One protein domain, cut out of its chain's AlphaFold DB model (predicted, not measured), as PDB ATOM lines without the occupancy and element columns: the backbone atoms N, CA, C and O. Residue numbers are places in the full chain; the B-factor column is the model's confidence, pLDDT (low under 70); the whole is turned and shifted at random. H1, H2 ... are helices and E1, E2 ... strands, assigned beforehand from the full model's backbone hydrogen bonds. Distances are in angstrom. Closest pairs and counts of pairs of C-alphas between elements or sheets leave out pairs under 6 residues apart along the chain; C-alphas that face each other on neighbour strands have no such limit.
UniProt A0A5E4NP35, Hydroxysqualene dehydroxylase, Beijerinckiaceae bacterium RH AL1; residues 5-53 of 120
ATOM      1  N   LEU A   5     145.528  93.451 206.178       97.31
ATOM      2  CA  LEU A   5     145.528  92.118 206.769       97.31
ATOM      3  C   LEU A   5     146.477  91.202 205.990       97.31
ATOM      4  O   LEU A   5     146.354  91.068 204.775       97.31
ATOM      5  N   GLY A   6     147.417  90.581 206.702       97.19
ATOM      6  CA  GLY A   6     148.277  89.527 206.166       97.19
ATOM      7  C   GLY A   6     147.666  88.150 206.417       97.19
ATOM      8  O   GLY A   6     147.130  87.899 207.498       97.19
ATOM      9  N   ILE A   7     147.755  87.264 205.429       95.62
ATOM     10  CA  ILE A   7     147.181  85.916 205.465       95.62
ATOM     11  C   ILE A   7     148.301  84.882 205.372       95.62
ATOM     12  O   ILE A   7     149.237  85.015 204.589       95.62
ATOM     13  N   VAL A   8     148.183  83.821 206.171       94.06
ATOM     14  CA  VAL A   8     149.078  82.660 206.129       94.06
ATOM     15  C   VAL A   8     148.266  81.423 205.766       94.06
ATOM     16  O   VAL A   8     147.196  81.196 206.325       94.06
ATOM     17  N   GLY A   9     148.784  80.617 204.838       90.44
ATOM     18  CA  GLY A   9     148.147  79.371 204.395       90.44
ATOM     19  C   GLY A   9     147.042  79.543 203.345       90.44
ATOM     20  O   GLY A   9     146.478  78.541 202.914       90.44
ATOM     21  N   GLY A  10     146.753  80.777 202.924       93.00
ATOM     22  CA  GLY A  10     145.887  81.082 201.784       93.00
ATOM     23  C   GLY A  10     146.660  81.209 200.468       93.00
ATOM     24  O   GLY A  10     147.892  81.237 200.438       93.00
ATOM     25  N   VAL A  11     145.919  81.303 199.366       95.88
ATOM     26  CA  VAL A  11     146.429  81.778 198.074       95.88
ATOM     27  C   VAL A  11     146.600  83.295 198.106       95.88
ATOM     28  O   VAL A  11     147.577  83.802 197.557       95.88
ATOM     29  N   VAL A  12     145.674  84.009 198.752       97.12
ATOM     30  CA  VAL A  12     145.820  85.440 199.051       97.12
ATOM     31  C   VAL A  12     146.861  85.631 200.153       97.12
ATOM     32  O   VAL A  12     146.813  84.946 201.170       97.12
ATOM     33  N   GLU A  13     147.771  86.589 199.972       97.06
ATOM     34  CA  GLU A  13     148.803  86.919 200.968       97.06
ATOM     35  C   GLU A  13     148.472  88.204 201.730       97.06
ATOM     36  O   GLU A  13     148.700  88.294 202.936       97.06
ATOM     37  N   TRP A  14     147.910  89.194 201.032       97.88
ATOM     38  CA  TRP A  14     147.547  90.490 201.601       97.88
ATOM     39  C   TRP A  14     146.150  90.909 201.175       97.88
ATOM     40  O   TRP A  14     145.798  90.789 200.002       97.88
ATOM     41  N   ILE A  15     145.400  91.467 202.122       97.62
ATOM     42  CA  ILE A  15     144.130  92.157 201.912       97.62
ATOM     43  C   ILE A  15     144.294  93.612 202.354       97.62
ATOM     44  O   ILE A  15     144.708  93.888 203.479       97.62
ATOM     45  N   PHE A  16     143.915  94.535 201.478       97.75
ATOM     46  CA  PHE A  16     143.806  95.963 201.738       97.75
ATOM     47  C   PHE A  16     142.336  96.365 201.629       97.75
ATOM     48  O   PHE A  16     141.727  96.221 200.564       97.75
ATOM     49  N   ALA A  17     141.769  96.848 202.732       95.50
ATOM     50  CA  ALA A  17     140.374  97.261 202.800       95.50
ATOM     51  C   ALA A  17     140.258  98.777 202.607       95.50
ATOM     52  O   ALA A  17     140.860  99.556 203.347       95.50
ATOM     53  N   PHE A  18     139.456  99.175 201.625       95.38
ATOM     54  CA  PHE A  18     139.023 100.548 201.397       95.38
ATOM     55  C   PHE A  18     137.507 100.636 201.618       95.38
ATOM     56  O   PHE A  18     136.839  99.607 201.721       95.38
ATOM     57  N   ASP A  19     136.959 101.851 201.659       93.44
ATOM     58  CA  ASP A  19     135.523 102.061 201.898       93.44
ATOM     59  C   ASP A  19     134.634 101.405 200.826       93.44
ATOM     60  O   ASP A  19     133.532 100.956 201.128       93.44
ATOM     61  N   ASP A  20     135.116 101.329 199.582       94.31
ATOM     62  CA  ASP A  20     134.343 100.901 198.410       94.31
ATOM     63  C   ASP A  20     134.850  99.613 197.747       94.31
ATOM     64  O   ASP A  20     134.231  99.117 196.804       94.31
ATOM     65  N   ARG A  21     135.989  99.072 198.194       94.94
ATOM     66  CA  ARG A  21     136.617  97.908 197.559       94.94
ATOM     67  C   ARG A  21     137.575  97.174 198.481       94.94
ATOM     68  O   ARG A  21     138.140  97.727 199.424       94.94
ATOM     69  N   ILE A  22     137.854  95.938 198.094       96.00
ATOM     70  CA  ILE A  22     138.940  95.133 198.638       96.00
ATOM     71  C   ILE A  22     139.993  94.969 197.544       96.00
ATOM     72  O   ILE A  22     139.672  94.621 196.408       96.00
ATOM     73  N   SER A  23     141.255  95.222 197.879       97.62
ATOM     74  CA  SER A  23     142.388  94.909 197.013       97.62
ATOM     75  C   SER A  23     143.197  93.788 197.639       97.62
ATOM     76  O   SER A  23     143.498  93.826 198.829       97.62
ATOM     77  N   ILE A  24     143.543  92.788 196.837       97.31
ATOM     78  CA  ILE A  24     144.345  91.652 197.279       97.31
ATOM     79  C   ILE A  24     145.652  91.592 196.504       97.31
ATOM     80  O   ILE A  24     145.715  91.998 195.344       97.31
ATOM     81  N   THR A  25     146.706  91.095 197.141       96.75
ATOM     82  CA  THR A  25     148.012  90.897 196.498       96.75
ATOM     83  C   THR A  25     148.494  89.469 196.713       96.75
ATOM     84  O   THR A  25     148.320  88.899 197.791       96.75
ATOM     85  N   ILE A  26     149.084  88.908 195.657       96.12
ATOM     86  CA  ILE A  26     149.723  87.594 195.633       96.12
ATOM     87  C   ILE A  26     151.092  87.787 194.986       96.12
ATOM     88  O   ILE A  26     151.182  88.267 193.853       96.12
ATOM     89  N   SER A  27     152.147  87.427 195.698       92.69
ATOM     90  CA  SER A  27     153.530  87.501 195.236       92.69
ATOM     91  C   SER A  27     153.957  86.158 194.638       92.69
ATOM     92  O   SER A  27     153.389  85.118 194.957       92.69
ATOM     93  N   GLY A  28     154.951  86.151 193.740       91.31
ATOM     94  CA  GLY A  28     155.491  84.897 193.183       91.31
ATOM     95  C   GLY A  28     154.425  83.996 192.539       91.31
ATOM     96  O   GLY A  28     154.428  82.777 192.714       91.31
ATOM     97  N   ALA A  29     153.461  84.604 191.845       93.12
ATOM     98  CA  ALA A  29     152.246  83.944 191.377       93.12
ATOM     99  C   ALA A  29     152.441  83.069 190.118       93.12
ATOM    100  O   ALA A  29     151.471  82.804 189.409       93.12
ATOM    101  N   ASP A  30     153.660  82.601 189.827       92.31
ATOM    102  CA  ASP A  30     153.989  81.793 188.643       92.31
ATOM    103  C   ASP A  30     153.068  80.571 188.501       92.31
ATOM    104  O   ASP A  30     152.538  80.309 187.422       92.31
ATOM    105  N   ARG A  31     152.769  79.895 189.620       93.50
ATOM    106  CA  ARG A  31     151.858  78.735 189.684       93.50
ATOM    107  C   ARG A  31     150.397  79.043 189.321       93.50
ATOM    108  O   ARG A  31     149.608  78.119 189.167       93.50
ATOM    109  N   LEU A  32     150.018  80.320 189.262       94.50
ATOM    110  CA  LEU A  32     148.649  80.784 189.012       94.50
ATOM    111  C   LEU A  32     148.478  81.386 187.610       94.50
ATOM    112  O   LEU A  32     147.366  81.766 187.240       94.50
ATOM    113  N   LEU A  33     149.560  81.518 186.833       90.31
ATOM    114  CA  LEU A  33     149.535  82.250 185.564       90.31
ATOM    115  C   LEU A  33     148.620  81.616 184.516       90.31
ATOM    116  O   LEU A  33     148.005  82.362 183.748       90.31
ATOM    117  N   ASP A  34     148.510  80.289 184.529       92.38
ATOM    118  CA  ASP A  34     147.737  79.510 183.557       92.38
ATOM    119  C   ASP A  34     146.364  79.069 184.089       92.38
ATOM    120  O   ASP A  34     145.571  78.488 183.352       92.38
ATOM    121  N   VAL A  35     146.041  79.392 185.347       95.38
ATOM    122  CA  VAL A  35     144.714  79.127 185.918       95.38
ATOM    123  C   VAL A  35     143.688  80.055 185.244       95.38
ATOM    124  O   VAL A  35     143.950  81.267 185.134       95.38
ATOM    125  N   PRO A  36     142.525  79.548 184.789       96.31
ATOM    126  CA  PRO A  36     141.428  80.377 184.290       96.31
ATOM    127  C   PRO A  36     141.027  81.459 185.301       96.31
ATOM    128  O   PRO A  36     141.097  81.257 186.512       96.31
ATOM    129  N   ARG A  37     140.641  82.649 184.829       96.06
ATOM    130  CA  ARG A  37     140.392  83.799 185.722       96.06
ATOM    131  C   ARG A  37     139.189  83.561 186.629       96.06
ATOM    132  O   ARG A  37     139.223  83.950 187.791       96.06
ATOM    133  N   GLU A  38     138.172  82.918 186.082       96.31
ATOM    134  CA  GLU A  38     136.905  82.592 186.723       96.31
ATOM    135  C   GLU A  38     137.099  81.525 187.808       96.31
ATOM    136  O   GLU A  38     136.537  81.634 188.885       96.31
ATOM    137  N   GLU A  39     137.964  80.537 187.581       96.00
ATOM    138  CA  GLU A  39     138.324  79.556 188.614       96.00
ATOM    139  C   GLU A  39     139.175  80.196 189.719       96.00
ATOM    140  O   GLU A  39     138.969  79.966 190.915       96.00
ATOM    141  N   LEU A  40     140.131  81.039 189.318       97.19
ATOM    142  CA  LEU A  40     141.017  81.708 190.256       97.19
ATOM    143  C   LEU A  40     140.226  82.618 191.199       97.19
ATOM    144  O   LEU A  40     140.444  82.559 192.405       97.19
ATOM    145  N   VAL A  41     139.306  83.436 190.681       97.69
ATOM    146  CA  VAL A  41     138.584  84.413 191.503       97.69
ATOM    147  C   VAL A  41     137.736  83.757 192.596       97.69
ATOM    148  O   VAL A  41     137.727  84.264 193.714       97.69
ATOM    149  N   GLU A  42     137.117  82.605 192.329       97.00
ATOM    150  CA  GLU A  42     136.351  81.851 193.333       97.00
ATOM    151  C   GLU A  42     137.242  81.419 194.507       97.00
ATOM    152  O   GLU A  42     136.894  81.584 195.678       97.00
ATOM    153  N   THR A  43     138.451  80.939 194.199       96.19
ATOM    154  CA  THR A  43     139.441  80.565 195.220       96.19
ATOM    155  C   THR A  43     139.882  81.780 196.038       96.19
ATOM    156  O   THR A  43     139.920  81.726 197.268       96.19
ATOM    157  N   LEU A  44     140.188  82.896 195.366       97.19
ATOM    158  CA  LEU A  44     140.625  84.125 196.033       97.19
ATOM    159  C   LEU A  44     139.523  84.712 196.919       97.19
ATOM    160  O   LEU A  44     139.802  85.174 198.023       97.19
ATOM    161  N   TRP A  45     138.272  84.670 196.464       97.38
ATOM    162  CA  TRP A  45     137.137  85.158 197.234       97.38
ATOM    163  C   TRP A  45     136.852  84.287 198.455       97.38
ATOM    164  O   TRP A  45     136.609  84.821 199.533       97.38
ATOM    165  N   SER A  46     136.989  82.960 198.342       96.06
ATOM    166  CA  SER A  46     136.897  82.060 199.500       96.06
ATOM    167  C   SER A  46     137.910  82.419 200.596       96.06
ATOM    168  O   SER A  46     137.558  82.434 201.779       96.06
ATOM    169  N   ASP A  47     139.149  82.752 200.218       96.31
ATOM    170  CA  ASP A  47     140.168  83.211 201.166       96.31
ATOM    171  C   ASP A  47     139.794  84.543 201.818       96.31
ATOM    172  O   ASP A  47     139.931  84.684 203.034       96.31
ATOM    173  N   VAL A  48     139.280  85.498 201.038       96.31
ATOM    174  CA  VAL A  48     138.817  86.797 201.547       96.31
ATOM    175  C   VAL A  48     137.667  86.621 202.538       96.31
ATOM    176  O   VAL A  48     137.745  87.140 203.652       96.31
ATOM    177  N   CYS A  49     136.641  85.846 202.183       95.88
ATOM    178  CA  CYS A  49     135.502  85.553 203.049       95.88
ATOM    179  C   CYS A  49     135.939  84.920 204.370       95.88
ATOM    180  O   CYS A  49     135.552  85.388 205.442       95.88
ATOM    181  N   ARG A  50     136.820  83.914 204.312       95.31
ATOM    182  CA  ARG A  50     137.359  83.251 205.507       95.31
ATOM    183  C   ARG A  50     138.180  84.203 206.373       95.31
ATOM    184  O   ARG A  50     138.046  84.175 207.592       95.31
ATOM    185  N   ALA A  51     139.029  85.029 205.762       95.06
ATOM    186  CA  ALA A  51     139.905  85.952 206.479       95.06
ATOM    187  C   ALA A  51     139.141  87.117 207.127       95.06
ATOM    188  O   ALA A  51     139.538  87.595 208.189       95.06
ATOM    189  N   LEU A  52     138.055  87.575 206.496       93.00
ATOM    190  CA  LEU A  52     137.245  88.702 206.967       93.00
ATOM    191  C   LEU A  52     136.004  88.279 207.765       93.00
ATOM    192  O   LEU A  52     135.376  89.137 208.381       93.00
ATOM    193  N   GLY A  53     135.663  86.987 207.777       94.00
ATOM    194  CA  GLY A  53     134.471  86.466 208.448       94.00
ATOM    195  C   GLY A  53     133.170  86.930 207.792       94.00
ATOM    196  O   GLY A  53     132.224  87.270 208.498       94.00
TER     197      GLY A  53
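Overview. This is residues 5 to 53 of the 120 residues of the protein "Hydroxysqualene dehydroxylase" of Beijerinckiaceae bacterium RH AL1 (UniProt A0A5E4NP35). A small two-stranded hairpin, E1 and E2, has one long helix, H2, over one face, while its other face is bare; it is residues 44 to 52 of H2 that come near both strands. From E2 the chain runs out to a very short helix, H1, turns at residues 33 to 36 and folds back along H2, so that residues 33 to 39 stick out at one end. Before the hairpin, residues 5 to 13 make a loop whose first two residues pair beside E1. The printed part has 49 residues with two named strands and two named helices, in the order E1, E2, H1, H2; the sheet is antiparallel and the class is mixed, helices and strands. The whole is compact, with a radius of gyration of the C-alphas of 10.8 A, and its outline, 31 by 20 by 16 A, is only just elongated.

Arrangement. Residues 5 to 6 pair antiparallel with residues 14 to 15 of E1, the strand of residues 14 to 17. E1 and E2, residues 22 to 25, form an antiparallel hairpin with 161 degrees between their directions. The C-alphas of Ile 15 and Ile 24 face each other at 4.7 A. N 16 and O 23 are within hydrogen-bond range at 2.8 A, as are N 23 and O 16 at 2.9 A. H1, residues 29 to 32, is apart from E1. H2, residues 37 to 52, is close to H1 but not clearly touching it; their closest C-alphas, those of Leu 32 and Leu 40, are 7.8 A apart. The closest C-alphas of E1 and H2 are those of Ile 15 and Val 48, at 7.6 A. E2 and H2 are near each other, with 5 pairs of C-alphas within 10 A. In H2, 11 of 12 pairs of O i and N i+4 are within hydrogen-bond range, and H1 is too short for such a pair.

Along the chain. E1 begins at C-alpha 14, (147.547, 90.490, 201.601), and measures 9.9 A from first to last C-alpha. E2 measures 10.2 A and H1 5.3 A. H2 runs 22.0 A from C-alpha 37 at (140.392, 83.799, 185.722) to C-alpha 52 at (137.245, 88.702, 206.967).

Size, cuts and confidence. The two C-alphas farthest apart are those of Asp 19 and Asp 34, at 31.5 A. The C-alphas of Leu 5 and Gly 53, the first and last printed, are 12.5 A apart. The printed part has no cut. The links E1 to E2, E2 to H1 and H1 to H2 are tight. Residues 33 to 39, of which 37 to 39 belong to H2, stand free. The mean pLDDT of the printed part is 95.4, and no printed residue is under 70.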